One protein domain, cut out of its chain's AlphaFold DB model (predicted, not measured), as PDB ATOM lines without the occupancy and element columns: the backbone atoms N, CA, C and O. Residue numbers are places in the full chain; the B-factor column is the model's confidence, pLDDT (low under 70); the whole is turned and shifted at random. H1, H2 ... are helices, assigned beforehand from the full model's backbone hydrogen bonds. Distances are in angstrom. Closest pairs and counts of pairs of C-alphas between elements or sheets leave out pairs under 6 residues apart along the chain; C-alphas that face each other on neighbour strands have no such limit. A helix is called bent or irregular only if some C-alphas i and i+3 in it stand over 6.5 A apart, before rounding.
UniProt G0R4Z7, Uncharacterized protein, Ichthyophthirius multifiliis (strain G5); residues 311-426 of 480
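This is residues 311 to 426 of the 480 residues of an uncharacterized protein of Ichthyophthirius multifiliis (strain G5) (UniProt G0R4Z7). One very long helix, H5, makes the long axis, and the helical hairpin of H1 and H2 packs on its first half, a three-helix up-and-down bundle at one end of a rod. The short helices H3 and H4 make the turn at that end between H2 and H5, while residues 394 to 410 and 412 to 418 stick out as a bare arm, after which the last residues fold back. The printed part has 116 residues with five named helices, H1 to H5 in chain order, and no named strand; the class is all helix. It is extended, with a radius of gyration of the C-alphas of 25.2 A and spans of 83 by 24 by 20 A.

H5, residues 371 to 416, is 67.0 A long, from C-alpha 371 at (-5.750, -28.661, 41.513) to C-alpha 416 at (-46.652, 6.825, 2.137). H2, residues 332 to 351, measures 30.1 A and is only just irregular: C-alphas 347 and 350 are 6.6 A apart. H1, residues 314 to 326, measures 18.4 A and begins at C-alpha 314 at (-8.760, -20.056, 48.585). H3 is residues 353 to 356, 5.0 A, and H4 residues 360 to 366, 10.0 A.

With residues 379 to 390 alone, H5 touches H2, opposite ways at a shallow tilt of 22 degrees; their closest C-alphas, Tyr 332 and Lys 389, are 6.4 A apart. With residues 375 to 382 alone, it touches H1, the same way at a steep tilt of 38 degrees, closest at the C-alphas of Leu 325 and Leu 382, 6.4 A. The hairpin H1 and H2 touches at a shallow tilt of 22 degrees, closest at the C-alphas of Ser 314 and Ser 345, 4.4 A. H3 and H4 only just touch, only at the corner, with 3 pairs of C-alphas within 8 A, the closest those of Ile 354 and Arg 363, 7.2 A. H4 and H5 are only just apart, closest 8.2 A. Each O i to N i+4 pair is within hydrogen-bond range in H1, H4 and H5, and 14 of 16 in H2; H3 is too short for such a pair.

The two C-alphas farthest apart, Asn 359 and Gly 418, are 83.5 A apart. The printed part has no cut, and the four links between helices are tight. Confidence is low, under 70, at residues 357 to 358 and 419 to 426.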
ATOM      1  N   GLU A 311     -11.563 -15.918  56.073       96.50
ATOM      2  CA  GLU A 311     -11.752 -15.000  54.942       96.50
ATOM      3  C   GLU A 311     -10.743 -15.209  53.808       96.50
ATOM      4  O   GLU A 311     -11.014 -14.815  52.670       96.50
ATOM      5  N   ASN A 312      -9.614 -15.859  54.109       95.31
ATOM      6  CA  ASN A 312      -8.506 -16.103  53.190       95.31
ATOM      7  C   ASN A 312      -8.504 -17.527  52.613       95.31
ATOM      8  O   ASN A 312      -7.560 -17.903  51.923       95.31
ATOM      9  N   SER A 313      -9.552 -18.326  52.848       94.81
ATOM     10  CA  SER A 313      -9.626 -19.688  52.316       94.81
ATOM     11  C   SER A 313      -9.802 -19.690  50.792       94.81
ATOM     12  O   SER A 313     -10.911 -19.504  50.274       94.81
ATOM     13  N   SER A 314      -8.728 -19.976  50.052       95.75
ATOM     14  CA  SER A 314      -8.760 -20.056  48.585       95.75
ATOM     15  C   SER A 314      -9.707 -21.157  48.093       95.75
ATOM     16  O   SER A 314     -10.396 -20.993  47.078       95.75
ATOM     17  N   LEU A 315      -9.805 -22.255  48.853       93.94
ATOM     18  CA  LEU A 315     -10.696 -23.375  48.571       93.94
ATOM     19  C   LEU A 315     -12.173 -22.988  48.718       93.94
ATOM     20  O   LEU A 315     -12.990 -23.414  47.901       93.94
ATOM     21  N   ALA A 316     -12.527 -22.179  49.720       95.56
ATOM     22  CA  ALA A 316     -13.906 -21.731  49.899       95.56
ATOM     23  C   ALA A 316     -14.361 -20.862  48.716       95.56
ATOM     24  O   ALA A 316     -15.413 -21.129  48.128       95.56
ATOM     25  N   TYR A 317     -13.530 -19.906  48.280       97.50
ATOM     26  CA  TYR A 317     -13.810 -19.103  47.083       97.50
ATOM     27  C   TYR A 317     -13.948 -19.964  45.821       97.50
ATOM     28  O   TYR A 317     -14.920 -19.809  45.080       97.50
ATOM     29  N   LEU A 318     -13.054 -20.938  45.607       95.81
ATOM     30  CA  LEU A 318     -13.159 -21.873  44.479       95.81
ATOM     31  C   LEU A 318     -14.512 -22.594  44.466       95.81
ATOM     32  O   LEU A 318     -15.174 -22.698  43.430       95.81
ATOM     33  N   ARG A 319     -14.940 -23.104  45.626       94.50
ATOM     34  CA  ARG A 319     -16.206 -23.834  45.750       94.50
ATOM     35  C   ARG A 319     -17.412 -22.920  45.569       94.50
ATOM     36  O   ARG A 319     -18.414 -23.374  45.018       94.50
ATOM     37  N   ILE A 320     -17.323 -21.651  45.957       96.44
ATOM     38  CA  ILE A 320     -18.366 -20.652  45.691       96.44
ATOM     39  C   ILE A 320     -18.508 -20.399  44.189       96.44
ATOM     40  O   ILE A 320     -19.624 -20.487  43.669       96.44
ATOM     41  N   ALA A 321     -17.395 -20.163  43.485       97.06
ATOM     42  CA  ALA A 321     -17.398 -20.014  42.029       97.06
ATOM     43  C   ALA A 321     -17.999 -21.257  41.354       97.06
ATOM     44  O   ALA A 321     -18.887 -21.141  40.510       97.06
ATOM     45  N   GLN A 322     -17.616 -22.456  41.805       95.00
ATOM     46  CA  GLN A 322     -18.178 -23.714  41.311       95.00
ATOM     47  C   GLN A 322     -19.693 -23.833  41.568       95.00
ATOM     48  O   GLN A 322     -20.426 -24.326  40.707       95.00
ATOM     49  N   CYS A 323     -20.187 -23.384  42.727       94.88
ATOM     50  CA  CYS A 323     -21.619 -23.394  43.042       94.88
ATOM     51  C   CYS A 323     -22.404 -22.460  42.112       94.88
ATOM     52  O   CYS A 323     -23.422 -22.877  41.553       94.88
ATOM     53  N   LYS A 324     -21.913 -21.230  41.898       95.62
ATOM     54  CA  LYS A 324     -22.509 -20.276  40.945       95.62
ATOM     55  C   LYS A 324     -22.460 -20.815  39.515       95.62
ATOM     56  O   LYS A 324     -23.459 -20.747  38.804       95.62
ATOM     57  N   LEU A 325     -21.356 -21.441  39.116       95.81
ATOM     58  CA  LEU A 325     -21.218 -22.077  37.806       95.81
ATOM     59  C   LEU A 325     -22.206 -23.238  37.613       95.81
ATOM     60  O   LEU A 325     -22.761 -23.407  36.529       95.81
ATOM     61  N   SER A 326     -22.446 -24.042  38.650       93.12
ATOM     62  CA  SER A 326     -23.306 -25.234  38.573       93.12
ATOM     63  C   SER A 326     -24.802 -24.904  38.549       93.12
ATOM     64  O   SER A 326     -25.610 -25.714  38.094       93.12
ATOM     65  N   ASN A 327     -25.199 -23.716  39.007       93.19
ATOM     66  CA  ASN A 327     -26.595 -23.300  39.004       93.19
ATOM     67  C   ASN A 327     -27.080 -22.998  37.570       93.19
ATOM     68  O   ASN A 327     -26.645 -22.046  36.925       93.19
ATOM     69  N   LYS A 328     -28.030 -23.802  37.071       91.19
ATOM     70  CA  LYS A 328     -28.648 -23.626  35.740       91.19
ATOM     71  C   LYS A 328     -29.388 -22.286  35.603       91.19
ATOM     72  O   LYS A 328     -29.565 -21.806  34.491       91.19
ATOM     73  N   LYS A 329     -29.803 -21.686  36.724       92.25
ATOM     74  CA  LYS A 329     -30.500 -20.391  36.781       92.25
ATOM     75  C   LYS A 329     -29.564 -19.195  36.984       92.25
ATOM     76  O   LYS A 329     -30.064 -18.101  37.221       92.25
ATOM     77  N   SER A 330     -28.245 -19.387  36.946       93.94
ATOM     78  CA  SER A 330     -27.304 -18.279  37.110       93.94
ATOM     79  C   SER A 330     -27.487 -17.231  36.021       93.94
ATOM     80  O   SER A 330     -27.551 -17.548  34.827       93.94
ATOM     81  N   THR A 331     -27.587 -15.982  36.460       94.62
ATOM     82  CA  THR A 331     -27.640 -14.813  35.582       94.62
ATOM     83  C   THR A 331     -26.252 -14.498  35.025       94.62
ATOM     84  O   THR A 331     -25.242 -14.976  35.546       94.62
ATOM     85  N   TYR A 332     -26.174 -13.664  33.986       94.62
ATOM     86  CA  TYR A 332     -24.894 -13.160  33.482       94.62
ATOM     87  C   TYR A 332     -24.066 -12.483  34.591       94.62
ATOM     88  O   TYR A 332     -22.880 -12.771  34.758       94.62
ATOM     89  N   LYS A 333     -24.723 -11.682  35.441       96.06
ATOM     90  CA  LYS A 333     -24.102 -11.044  36.608       96.06
ATOM     91  C   LYS A 333     -23.539 -12.063  37.603       96.06
ATOM     92  O   LYS A 333     -22.421 -11.882  38.079       96.06
ATOM     93  N   ASP A 334     -24.264 -13.151  37.878       96.06
ATOM     94  CA  ASP A 334     -23.770 -14.221  38.757       96.06
ATOM     95  C   ASP A 334     -22.503 -14.882  38.206       96.06
ATOM     96  O   ASP A 334     -21.615 -15.242  38.979       96.06
ATOM     97  N   LEU A 335     -22.419 -15.061  36.884       97.19
ATOM     98  CA  LEU A 335     -21.256 -15.657  36.227       97.19
ATOM     99  C   LEU A 335     -20.043 -14.719  36.247       97.19
ATOM    100  O   LEU A 335     -18.931 -15.183  36.498       97.19
ATOM    101  N   LEU A 336     -20.246 -13.412  36.054       97.44
ATOM    102  CA  LEU A 336     -19.183 -12.414  36.211       97.44
ATOM    103  C   LEU A 336     -18.665 -12.354  37.651       97.44
ATOM    104  O   LEU A 336     -17.456 -12.339  37.871       97.44
ATOM    105  N   GLU A 337     -19.558 -12.391  38.638       97.69
ATOM    106  CA  GLU A 337     -19.160 -12.452  40.046       97.69
ATOM    107  C   GLU A 337     -18.402 -13.755  40.345       97.69
ATOM    108  O   GLU A 337     -17.375 -13.747  41.020       97.69
ATOM    109  N   ALA A 338     -18.850 -14.885  39.790       97.69
ATOM    110  CA  ALA A 338     -18.141 -16.155  39.911       97.69
ATOM    111  C   ALA A 338     -16.739 -16.110  39.277       97.69
ATOM    112  O   ALA A 338     -15.823 -16.721  39.828       97.69
ATOM    113  N   LYS A 339     -16.551 -15.358  38.181       98.19
ATOM    114  CA  LYS A 339     -15.234 -15.097  37.578       98.19
ATOM    115  C   LYS A 339     -14.312 -14.366  38.553       98.19
ATOM    116  O   LYS A 339     -13.221 -14.850  38.833       98.19
ATOM    117  N   GLN A 340     -14.782 -13.258  39.123       98.25
ATOM    118  CA  GLN A 340     -14.016 -12.457  40.086       98.25
ATOM    119  C   GLN A 340     -13.665 -13.262  41.345       98.25
ATOM    120  O   GLN A 340     -12.548 -13.198  41.854       98.25
ATOM    121  N   ILE A 341     -14.608 -14.071  41.836       98.12
ATOM    122  CA  ILE A 341     -14.390 -14.967  42.977       98.12
ATOM    123  C   ILE A 341     -13.334 -16.034  42.653       98.12
ATOM    124  O   ILE A 341     -12.508 -16.359  43.508       98.12
ATOM    125  N   LEU A 342     -13.340 -16.576  41.434       97.75
ATOM    126  CA  LEU A 342     -12.342 -17.547  40.986       97.75
ATOM    127  C   LEU A 342     -10.947 -16.917  40.865       97.75
ATOM    128  O   LEU A 342      -9.966 -17.526  41.289       97.75
ATOM    129  N   GLU A 343     -10.854 -15.690  40.357       97.56
ATOM    130  CA  GLU A 343      -9.602 -14.924  40.300       97.56
ATOM    131  C   GLU A 343      -9.066 -14.646  41.714       97.56
ATOM    132  O   GLU A 343      -7.898 -14.908  42.001       97.56
ATOM    133  N   LYS A 344      -9.937 -14.242  42.649       97.62
ATOM    134  CA  LYS A 344      -9.575 -14.075  44.067       97.62
ATOM    135  C   LYS A 344      -9.093 -15.386  44.700       97.62
ATOM    136  O   LYS A 344      -8.107 -15.388  45.434       97.62
ATOM    137  N   SER A 345      -9.763 -16.503  44.403       96.56
ATOM    138  CA  SER A 345      -9.336 -17.842  44.828       96.56
ATOM    139  C   SER A 345      -7.924 -18.163  44.339       96.56
ATOM    140  O   SER A 345      -7.115 -18.678  45.107       96.56
ATOM    141  N   PHE A 346      -7.617 -17.840  43.082       95.69
ATOM    142  CA  PHE A 346      -6.303 -18.089  42.499       95.69
ATOM    143  C   PHE A 346      -5.200 -17.280  43.193       95.69
ATOM    144  O   PHE A 346      -4.166 -17.851  43.525       95.69
ATOM    145  N   LEU A 347      -5.444 -15.998  43.480       96.31
ATOM    146  CA  LEU A 347      -4.488 -15.136  44.187       96.31
ATOM    147  C   LEU A 347      -4.214 -15.619  45.619       96.31
ATOM    148  O   LEU A 347      -3.072 -15.652  46.063       96.31
ATOM    149  N   LEU A 348      -5.254 -16.044  46.343       95.88
ATOM    150  CA  LEU A 348      -5.116 -16.522  47.726       95.88
ATOM    151  C   LEU A 348      -4.440 -17.894  47.834       95.88
ATOM    152  O   LEU A 348      -3.973 -18.269  48.908       95.88
ATOM    153  N   ARG A 349      -4.386 -18.651  46.737       93.06
ATOM    154  CA  ARG A 349      -3.846 -20.014  46.700       93.06
ATOM    155  C   ARG A 349      -2.392 -20.089  47.155       93.06
ATOM    156  O   ARG A 349      -2.017 -21.072  47.783       93.06
ATOM    157  N   GLU A 350      -1.581 -19.087  46.823       90.75
ATOM    158  CA  GLU A 350      -0.150 -19.061  47.163       90.75
ATOM    159  C   GLU A 350       0.083 -18.991  48.677       90.75
ATOM    160  O   GLU A 350       1.051 -19.558  49.180       90.75
ATOM    161  N   ASN A 351      -0.858 -18.384  49.403       90.94
ATOM    162  CA  ASN A 351      -0.799 -18.219  50.851       90.94
ATOM    163  C   ASN A 351      -1.453 -19.380  51.618       90.94
ATOM    164  O   ASN A 351      -1.285 -19.477  52.832       90.94
ATOM    165  N   ASP A 352      -2.211 -20.256  50.948       87.75
ATOM    166  CA  ASP A 352      -2.906 -21.355  51.617       87.75
ATOM    167  C   ASP A 352      -1.941 -22.523  51.888       87.75
ATOM    168  O   ASP A 352      -1.404 -23.154  50.969       87.75
ATOM    169  N   GLU A 353      -1.798 -22.891  53.164       87.69
ATOM    170  CA  GLU A 353      -0.957 -24.011  53.622       87.69
ATOM    171  C   GLU A 353      -1.307 -25.353  52.956       87.69
ATOM    172  O   GLU A 353      -0.478 -26.263  52.866       87.69
ATOM    173  N   ILE A 354      -2.546 -25.484  52.474       85.19
ATOM    174  CA  ILE A 354      -3.046 -26.660  51.751       85.19
ATOM    175  C   ILE A 354      -2.300 -26.844  50.416       85.19
ATOM    176  O   ILE A 354      -2.084 -27.980  49.974       85.19
ATOM    177  N   PHE A 355      -1.900 -25.743  49.774       84.69
ATOM    178  CA  PHE A 355      -1.218 -25.754  48.480       84.69
ATOM    179  C   PHE A 355       0.299 -25.618  48.620       84.69
ATOM    180  O   PHE A 355       1.011 -26.272  47.858       84.69
ATOM    181  N   SER A 356       0.795 -24.869  49.611       80.25
ATOM    182  CA  SER A 356       2.238 -24.669  49.820       80.25
ATOM    183  C   SER A 356       2.949 -25.884  50.434       80.25
ATOM    184  O   SER A 356       4.099 -26.164  50.093       80.25
ATOM    185  N   ASN A 357       2.276 -26.677  51.276       67.75
ATOM    186  CA  ASN A 357       2.912 -27.834  51.904       67.75
ATOM    187  C   ASN A 357       3.098 -29.012  50.927       67.75
ATOM    188  O   ASN A 357       2.202 -29.382  50.160       67.75
ATOM    189  N   GLN A 358       4.239 -29.704  51.029       61.34
ATOM    190  CA  GLN A 358       4.559 -30.943  50.291       61.34
ATOM    191  C   GLN A 358       3.640 -32.137  50.637       61.34
ATOM    192  O   GLN A 358       3.813 -33.235  50.105       61.34
ATOM    193  N   ASN A 359       2.634 -31.942  51.497       71.31
ATOM    194  CA  ASN A 359       1.667 -32.958  51.905       71.31
ATOM    195  C   ASN A 359       0.678 -33.290  50.776       71.31
ATOM    196  O   ASN A 359      -0.523 -33.015  50.846       71.31
ATOM    197  N   SER A 360       1.183 -33.983  49.751       82.00
ATOM    198  CA  SER A 360       0.400 -34.570  48.658       82.00
ATOM    199  C   SER A 360      -0.778 -35.413  49.165       82.00
ATOM    200  O   SER A 360      -1.805 -35.509  48.502       82.00
ATOM    201  N   PHE A 361      -0.669 -35.973  50.373       82.56
ATOM    202  CA  PHE A 361      -1.718 -36.751  51.020       82.56
ATOM    203  C   PHE A 361      -2.989 -35.944  51.325       82.56
ATOM    204  O   PHE A 361      -4.091 -36.438  51.087       82.56
ATOM    205  N   ILE A 362      -2.864 -34.706  51.817       80.00
ATOM    206  CA  ILE A 362      -4.033 -33.861  52.121       80.00
ATOM    207  C   ILE A 362      -4.737 -33.472  50.817       80.00
ATOM    208  O   ILE A 362      -5.963 -33.562  50.734       80.00
ATOM    209  N   ARG A 363      -3.970 -33.154  49.766       82.50
ATOM    210  CA  ARG A 363      -4.510 -32.902  48.420       82.50
ATOM    211  C   ARG A 363      -5.266 -34.120  47.870       82.50
ATOM    212  O   ARG A 363      -6.413 -33.955  47.456       82.50
ATOM    213  N   LYS A 364      -4.719 -35.333  48.029       83.88
ATOM    214  CA  LYS A 364      -5.382 -36.611  47.674       83.88
ATOM    215  C   LYS A 364      -6.682 -36.838  48.411       83.88
ATOM    216  O   LYS A 364      -7.672 -37.259  47.814       83.88
ATOM    217  N   ILE A 365      -6.720 -36.530  49.702       76.62
ATOM    218  CA  ILE A 365      -7.948 -36.654  50.493       76.62
ATOM    219  C   ILE A 365      -9.019 -35.666  50.020       76.62
ATOM    220  O   ILE A 365     -10.199 -36.018  49.975       76.62
ATOM    221  N   LEU A 366      -8.620 -34.445  49.668       76.44
ATOM    222  CA  LEU A 366      -9.533 -33.404  49.199       76.44
ATOM    223  C   LEU A 366      -9.910 -33.549  47.714       76.44
ATOM    224  O   LEU A 366     -10.784 -32.818  47.243       76.44
ATOM    225  N   GLY A 367      -9.287 -34.483  46.987       80.44
ATOM    226  CA  GLY A 367      -9.464 -34.651  45.542       80.44
ATOM    227  C   GLY A 367      -8.879 -33.487  44.737       80.44
ATOM    228  O   GLY A 367      -9.446 -33.096  43.720       80.44
ATOM    229  N   LEU A 368      -7.785 -32.900  45.226       83.88
ATOM    230  CA  LEU A 368      -7.093 -31.728  44.677       83.88
ATOM    231  C   LEU A 368      -5.709 -32.093  44.113       83.88
ATOM    232  O   LEU A 368      -4.794 -31.274  44.121       83.88
ATOM    233  N   ASP A 369      -5.547 -33.327  43.643       83.94
ATOM    234  CA  ASP A 369      -4.258 -33.858  43.171       83.94
ATOM    235  C   ASP A 369      -3.715 -33.072  41.991       83.94
ATOM    236  O   ASP A 369      -2.564 -32.652  42.006       83.94
ATOM    237  N   ASN A 370      -4.600 -32.778  41.041       87.88
ATOM    238  CA  ASN A 370      -4.361 -31.840  39.955       87.88
ATOM    239  C   ASN A 370      -5.236 -30.605  40.151       87.88
ATOM    240  O   ASN A 370      -6.133 -30.311  39.360       87.88
ATOM    241  N   TYR A 371      -5.012 -29.890  41.251       87.88
ATOM    242  CA  TYR A 371      -5.750 -28.661  41.513       87.88
ATOM    243  C   TYR A 371      -5.567 -27.640  40.379       87.88
ATOM    244  O   TYR A 371      -6.536 -27.009  39.987       87.88
ATOM    245  N   VAL A 372      -4.378 -27.540  39.773       91.44
ATOM    246  CA  VAL A 372      -4.136 -26.637  38.632       91.44
ATOM    247  C   VAL A 372      -5.101 -26.936  37.483       91.44
ATOM    248  O   VAL A 372      -5.892 -26.069  37.116       91.44
ATOM    249  N   SER A 373      -5.158 -28.191  37.019       92.31
ATOM    250  CA  SER A 373      -6.082 -28.576  35.945       92.31
ATOM    251  C   SER A 373      -7.551 -28.443  36.358       92.31
ATOM    252  O   SER A 373      -8.425 -28.231  35.524       92.31
ATOM    253  N   PHE A 374      -7.863 -28.602  37.649       90.12
ATOM    254  CA  PHE A 374      -9.221 -28.412  38.161       90.12
ATOM    255  C   PHE A 374      -9.657 -26.940  38.106       90.12
ATOM    256  O   PHE A 374     -10.791 -26.664  37.714       90.12
ATOM    257  N   TRP A 375      -8.770 -26.006  38.457       94.00
ATOM    258  CA  TRP A 375      -9.015 -24.566  38.328       94.00
ATOM    259  C   TRP A 375      -9.189 -24.163  36.866       94.00
ATOM    260  O   TRP A 375     -10.195 -23.539  36.539       94.00
ATOM    261  N   GLU A 376      -8.269 -24.579  35.994       95.25
ATOM    262  CA  GLU A 376      -8.346 -24.320  34.549       95.25
ATOM    263  C   GLU A 376      -9.655 -24.851  33.964       95.25
ATOM    264  O   GLU A 376     -10.346 -24.155  33.224       95.25
ATOM    265  N   LYS A 377     -10.072 -26.054  34.374       95.19
ATOM    266  CA  LYS A 377     -11.359 -26.617  33.962       95.19
ATOM    267  C   LYS A 377     -12.537 -25.739  34.388       95.19
ATOM    268  O   LYS A 377     -13.432 -25.511  33.578       95.19
ATOM    269  N   ILE A 378     -12.565 -25.263  35.636       95.69
ATOM    270  CA  ILE A 378     -13.634 -24.368  36.109       95.69
ATOM    271  C   ILE A 378     -13.595 -23.042  35.345       95.69
ATOM    272  O   ILE A 378     -14.649 -22.549  34.950       95.69
ATOM    273  N   GLN A 379     -12.408 -22.485  35.109       97.62
ATOM    274  CA  GLN A 379     -12.221 -21.237  34.376       97.62
ATOM    275  C   GLN A 379     -12.739 -21.344  32.938       97.62
ATOM    276  O   GLN A 379     -13.532 -20.500  32.523       97.62
ATOM    277  N   ASN A 380     -12.372 -22.405  32.219       97.38
ATOM    278  CA  ASN A 380     -12.815 -22.641  30.844       97.38
ATOM    279  C   ASN A 380     -14.336 -22.828  30.778       97.38
ATOM    280  O   ASN A 380     -15.009 -22.148  30.011       97.38
ATOM    281  N   GLN A 381     -14.907 -23.655  31.663       96.50
ATOM    282  CA  GLN A 381     -16.363 -23.844  31.740       96.50
ATOM    283  C   GLN A 381     -17.112 -22.543  32.046       96.50
ATOM    284  O   GLN A 381     -18.239 -22.335  31.590       96.50
ATOM    285  N   LEU A 382     -16.511 -21.675  32.858       97.62
ATOM    286  CA  LEU A 382     -17.085 -20.390  33.220       97.62
ATOM    287  C   LEU A 382     -17.033 -19.406  32.048       97.62
ATOM    288  O   LEU A 382     -18.036 -18.750  31.779       97.62
ATOM    289  N   GLN A 383     -15.925 -19.360  31.306       97.75
ATOM    290  CA  GLN A 383     -15.806 -18.573  30.075       97.75
ATOM    291  C   GLN A 383     -16.795 -19.039  29.000       97.75
ATOM    292  O   GLN A 383     -17.525 -18.213  28.453       97.75
ATOM    293  N   GLU A 384     -16.894 -20.348  28.760       96.94
ATOM    294  CA  GLU A 384     -17.859 -20.931  27.820       96.94
ATOM    295  C   GLU A 384     -19.300 -20.556  28.187       96.94
ATOM    296  O   GLU A 384     -20.064 -20.094  27.340       96.94
ATOM    297  N   LYS A 385     -19.682 -20.679  29.466       96.88
ATOM    298  CA  LYS A 385     -21.028 -20.292  29.918       96.88
ATOM    299  C   LYS A 385     -21.302 -18.798  29.800       96.88
ATOM    300  O   LYS A 385     -22.438 -18.428  29.509       96.88
ATOM    301  N   ILE A 386     -20.303 -17.954  30.049       97.44
ATOM    302  CA  ILE A 386     -20.419 -16.503  29.864       97.44
ATOM    303  C   ILE A 386     -20.669 -16.192  28.388       97.44
ATOM    304  O   ILE A 386     -21.611 -15.463  28.088       97.44
ATOM    305  N   LEU A 387     -19.890 -16.783  27.479       96.50
ATOM    306  CA  LEU A 387     -20.058 -16.602  26.035       96.50
ATOM    307  C   LEU A 387     -21.436 -17.066  25.561       96.50
ATOM    308  O   LEU A 387     -22.124 -16.310  24.881       96.50
ATOM    309  N   LEU A 388     -21.879 -18.251  25.988       94.94
ATOM    310  CA  LEU A 388     -23.220 -18.752  25.677       94.94
ATOM    311  C   LEU A 388     -24.311 -17.811  26.196       94.94
ATOM    312  O   LEU A 388     -25.289 -17.565  25.496       94.94
ATOM    313  N   LYS A 389     -24.155 -17.250  27.403       93.94
ATOM    314  CA  LYS A 389     -25.127 -16.296  27.949       93.94
ATOM    315  C   LYS A 389     -25.176 -14.993  27.162       93.94
ATOM    316  O   LYS A 389     -26.278 -14.560  26.836       93.94
ATOM    317  N   ILE A 390     -24.018 -14.439  26.802       94.19
ATOM    318  CA  ILE A 390     -23.928 -13.263  25.929       94.19
ATOM    319  C   ILE A 390     -24.635 -13.555  24.608       94.19
ATOM    320  O   ILE A 390     -25.515 -12.797  24.228       94.19
ATOM    321  N   GLN A 391     -24.334 -14.683  23.962       93.19
ATOM    322  CA  GLN A 391     -24.964 -15.076  22.699       93.19
ATOM    323  C   GLN A 391     -26.489 -15.179  22.821       93.19
ATOM    324  O   GLN A 391     -27.205 -14.630  21.985       93.19
ATOM    325  N   THR A 392     -26.999 -15.816  23.882       89.06
ATOM    326  CA  THR A 392     -28.451 -15.921  24.103       89.06
ATOM    327  C   THR A 392     -29.113 -14.568  24.342       89.06
ATOM    328  O   THR A 392     -30.212 -14.342  23.850       89.06
ATOM    329  N   GLU A 393     -28.455 -13.660  25.067       86.00
ATOM    330  CA  GLU A 393     -28.976 -12.311  25.304       86.00
ATOM    331  C   GLU A 393     -28.924 -11.480  24.019       86.00
ATOM    332  O   GLU A 393     -29.915 -10.851  23.666       86.00
ATOM    333  N   THR A 394     -27.826 -11.538  23.260       85.94
ATOM    334  CA  THR A 394     -27.714 -10.843  21.970       85.94
ATOM    335  C   THR A 394     -28.717 -11.356  20.947       85.94
ATOM    336  O   THR A 394     -29.273 -10.551  20.214       85.94
ATOM    337  N   TYR A 395     -28.985 -12.666  20.912       86.88
ATOM    338  CA  TYR A 395     -29.991 -13.247  20.022       86.88
ATOM    339  C   TYR A 395     -31.390 -12.742  20.382       86.88
ATOM    340  O   TYR A 395     -32.121 -12.280  19.515       86.88
ATOM    341  N   PHE A 396     -31.720 -12.743  21.676       78.06
ATOM    342  CA  PHE A 396     -32.988 -12.217  22.172       78.06
ATOM    343  C   PHE A 396     -33.169 -10.727  21.847       78.06
ATOM    344  O   PHE A 396     -34.232 -10.317  21.393       78.06
ATOM    345  N   PHE A 397     -32.132  -9.904  22.037       80.31
ATOM    346  CA  PHE A 397     -32.201  -8.487  21.671       80.31
ATOM    347  C   PHE A 397     -32.282  -8.277  20.165       80.31
ATOM    348  O   PHE A 397     -33.003  -7.388  19.727       80.31
ATOM    349  N   LYS A 398     -31.572  -9.087  19.378       87.38
ATOM    350  CA  LYS A 398     -31.619  -9.019  17.920       87.38
ATOM    351  C   LYS A 398     -33.040  -9.249  17.403       87.38
ATOM    352  O   LYS A 398     -33.502  -8.449  16.606       87.38
ATOM    353  N   GLU A 399     -33.744 -10.246  17.933       80.88
ATOM    354  CA  GLU A 399     -35.147 -10.521  17.591       80.88
ATOM    355  C   GLU A 399     -36.072  -9.336  17.939       80.88
ATOM    356  O   GLU A 399     -36.950  -8.970  17.161       80.88
ATOM    357  N   ILE A 400     -35.835  -8.669  19.077       78.12
ATOM    358  CA  ILE A 400     -36.568  -7.446  19.445       78.12
ATOM    359  C   ILE A 400     -36.256  -6.300  18.473       78.12
ATOM    360  O   ILE A 400     -37.173  -5.592  18.065       78.12
ATOM    361  N   PHE A 401     -34.987  -6.094  18.114       84.25
ATOM    362  CA  PHE A 401     -34.592  -5.018  17.201       84.25
ATOM    363  C   PHE A 401     -35.128  -5.238  15.786       84.25
ATOM    364  O   PHE A 401     -35.688  -4.302  15.227       84.25
ATOM    365  N   GLU A 402     -35.051  -6.462  15.257       88.75
ATOM    366  CA  GLU A 402     -35.660  -6.830  13.969       88.75
ATOM    367  C   GLU A 402     -37.168  -6.540  13.987       88.75
ATOM    368  O   GLU A 402     -37.698  -5.917  13.069       88.75
ATOM    369  N   ARG A 403     -37.861  -6.867  15.087       80.94
ATOM    370  CA  ARG A 403     -39.289  -6.559  15.226       80.94
ATOM    371  C   ARG A 403     -39.584  -5.056  15.266       80.94
ATOM    372  O   ARG A 403     -40.616  -4.622  14.756       80.94
ATOM    373  N   VAL A 404     -38.720  -4.258  15.889       84.19
ATOM    374  CA  VAL A 404     -38.855  -2.791  15.905       84.19
ATOM    375  C   VAL A 404     -38.624  -2.211  14.509       84.19
ATOM    376  O   VAL A 404     -39.366  -1.317  14.107       84.19
ATOM    377  N   GLU A 405     -37.647  -2.726  13.761       88.94
ATOM    378  CA  GLU A 405     -37.393  -2.329  12.371       88.94
ATOM    379  C   GLU A 405     -38.599  -2.643  11.472       88.94
ATOM    380  O   GLU A 405     -39.070  -1.748  10.770       88.94
ATOM    381  N   GLU A 406     -39.185  -3.841  11.579       87.00
ATOM    382  CA  GLU A 406     -40.421  -4.206  10.864       87.00
ATOM    383  C   GLU A 406     -41.576  -3.233  11.160       87.00
ATOM    384  O   GLU A 406     -42.288  -2.795  10.256       87.00
ATOM    385  N   LEU A 407     -41.776  -2.867  12.433       80.94
ATOM    386  CA  LEU A 407     -42.828  -1.922  12.823       80.94
ATOM    387  C   LEU A 407     -42.587  -0.522  12.240       80.94
ATOM    388  O   LEU A 407     -43.540   0.126  11.804       80.94
ATOM    389  N   GLN A 408     -41.331  -0.075  12.183       85.88
ATOM    390  CA  GLN A 408     -40.963   1.198  11.558       85.88
ATOM    391  C   GLN A 408     -41.164   1.185  10.038       85.88
ATOM    392  O   GLN A 408     -41.527   2.211   9.459       85.88
ATOM    393  N   GLU A 409     -40.922   0.055   9.371       91.12
ATOM    394  CA  GLU A 409     -41.207  -0.101   7.940       91.12
ATOM    395  C   GLU A 409     -42.708  -0.026   7.662       91.12
ATOM    396  O   GLU A 409     -43.131   0.768   6.819       91.12
ATOM    397  N   ILE A 410     -43.521  -0.744   8.442       85.19
ATOM    398  CA  ILE A 410     -44.988  -0.687   8.353       85.19
ATOM    399  C   ILE A 410     -45.494   0.747   8.582       85.19
ATOM    400  O   ILE A 410     -46.375   1.224   7.863       85.19
ATOM    401  N   GLU A 411     -44.938   1.463   9.562       77.50
ATOM    402  CA  GLU A 411     -45.289   2.863   9.823       77.50
ATOM    403  C   GLU A 411     -44.967   3.763   8.618       77.50
ATOM    404  O   GLU A 411     -45.817   4.548   8.184       77.50
ATOM    405  N   LYS A 412     -43.780   3.615   8.016       87.88
ATOM    406  CA  LYS A 412     -43.387   4.358   6.804       87.88
ATOM    407  C   LYS A 412     -44.309   4.056   5.623       87.88
ATOM    408  O   LYS A 412     -44.701   4.989   4.920       87.88
ATOM    409  N   GLU A 413     -44.675   2.794   5.409       87.81
ATOM    410  CA  GLU A 413     -45.621   2.401   4.358       87.81
ATOM    411  C   GLU A 413     -47.007   3.021   4.579       87.81
ATOM    412  O   GLU A 413     -47.611   3.544   3.638       87.81
ATOM    413  N   MET A 414     -47.503   3.027   5.822       76.06
ATOM    414  CA  MET A 414     -48.777   3.672   6.160       76.06
ATOM    415  C   MET A 414     -48.750   5.178   5.865       76.06
ATOM    416  O   MET A 414     -49.700   5.702   5.274       76.06
ATOM    417  N   ILE A 415     -47.647   5.857   6.200       81.00
ATOM    418  CA  ILE A 415     -47.446   7.282   5.897       81.00
ATOM    419  C   ILE A 415     -47.439   7.524   4.378       81.00
ATOM    420  O   ILE A 415     -48.122   8.432   3.902       81.00
ATOM    421  N   GLN A 416     -46.719   6.704   3.603       89.31
ATOM    422  CA  GLN A 416     -46.652   6.825   2.137       89.31
ATOM    423  C   GLN A 416     -48.009   6.605   1.458       89.31
ATOM    424  O   GLN A 416     -48.321   7.271   0.473       89.31
ATOM    425  N   GLN A 417     -48.845   5.720   2.005       87.38
ATOM    426  CA  GLN A 417     -50.210   5.487   1.521       87.38
ATOM    427  C   GLN A 417     -51.183   6.633   1.859       87.38
ATOM    428  O   GLN A 417     -52.376   6.524   1.573       87.38
ATOM    429  N   GLY A 418     -50.720   7.716   2.497       80.19
ATOM    430  CA  GLY A 418     -51.569   8.832   2.918       80.19
ATOM    431  C   GLY A 418     -52.527   8.473   4.057       80.19
ATOM    432  O   GLY A 418     -53.409   9.266   4.397       80.19
ATOM    433  N   LYS A 419     -52.358   7.298   4.678       69.94
ATOM    434  CA  LYS A 419     -53.067   6.925   5.901       69.94
ATOM    435  C   LYS A 419     -52.370   7.626   7.058       69.94
ATOM    436  O   LYS A 419     -51.527   7.054   7.740       69.94
ATOM    437  N   ILE A 420     -52.722   8.893   7.277       57.19
ATOM    438  CA  ILE A 420     -52.427   9.555   8.550       57.19
ATOM    439  C   ILE A 420     -53.059   8.666   9.615       57.19
ATOM    440  O   ILE A 420     -54.259   8.392   9.535       57.19
ATOM    441  N   VAL A 421     -52.256   8.184  10.565       55.84
ATOM    442  CA  VAL A 421     -52.743   7.421  11.713       55.84
ATOM    443  C   VAL A 421     -53.761   8.311  12.419       55.84
ATOM    444  O   VAL A 421     -53.412   9.210  13.180       55.84
ATOM    445  N   GLN A 422     -55.043   8.139  12.097       50.38
ATOM    446  CA  GLN A 422     -56.102   8.848  12.788       50.38
ATOM    447  C   GLN A 422     -55.972   8.437  14.252       50.38
ATOM    448  O   GLN A 422     -55.900   7.243  14.551       50.38
ATOM    449  N   ASN A 423     -55.946   9.414  15.163       50.06
ATOM    450  CA  ASN A 423     -55.747   9.209  16.605       50.06
ATOM    451  C   ASN A 423     -56.727   8.202  17.253       50.06
ATOM    452  O   ASN A 423     -56.554   7.840  18.414       50.06
ATOM    453  N   ASN A 424     -57.721   7.716  16.507       46.91
ATOM    454  CA  ASN A 424     -58.658   6.679  16.916       46.91
ATOM    455  C   ASN A 424     -58.141   5.241  16.683       46.91
ATOM    456  O   ASN A 424     -58.549   4.358  17.424       46.91
ATOM    457  N   ILE A 425     -57.206   4.986  15.754       47.53
ATOM    458  CA  ILE A 425     -56.543   3.663  15.599       47.53
ATOM    459  C   ILE A 425     -55.388   3.507  16.608       47.53
ATOM    460  O   ILE A 425     -55.023   2.402  17.006       47.53
ATOM    461  N   ILE A 426     -54.892   4.632  17.135       47.03
ATOM    462  CA  ILE A 426     -53.970   4.657  18.277       47.03
ATOM    463  C   ILE A 426     -54.602   3.987  19.511       47.03
ATOM    464  O   ILE A 426     -53.872   3.566  20.396       47.03
TER     465      ILE A 426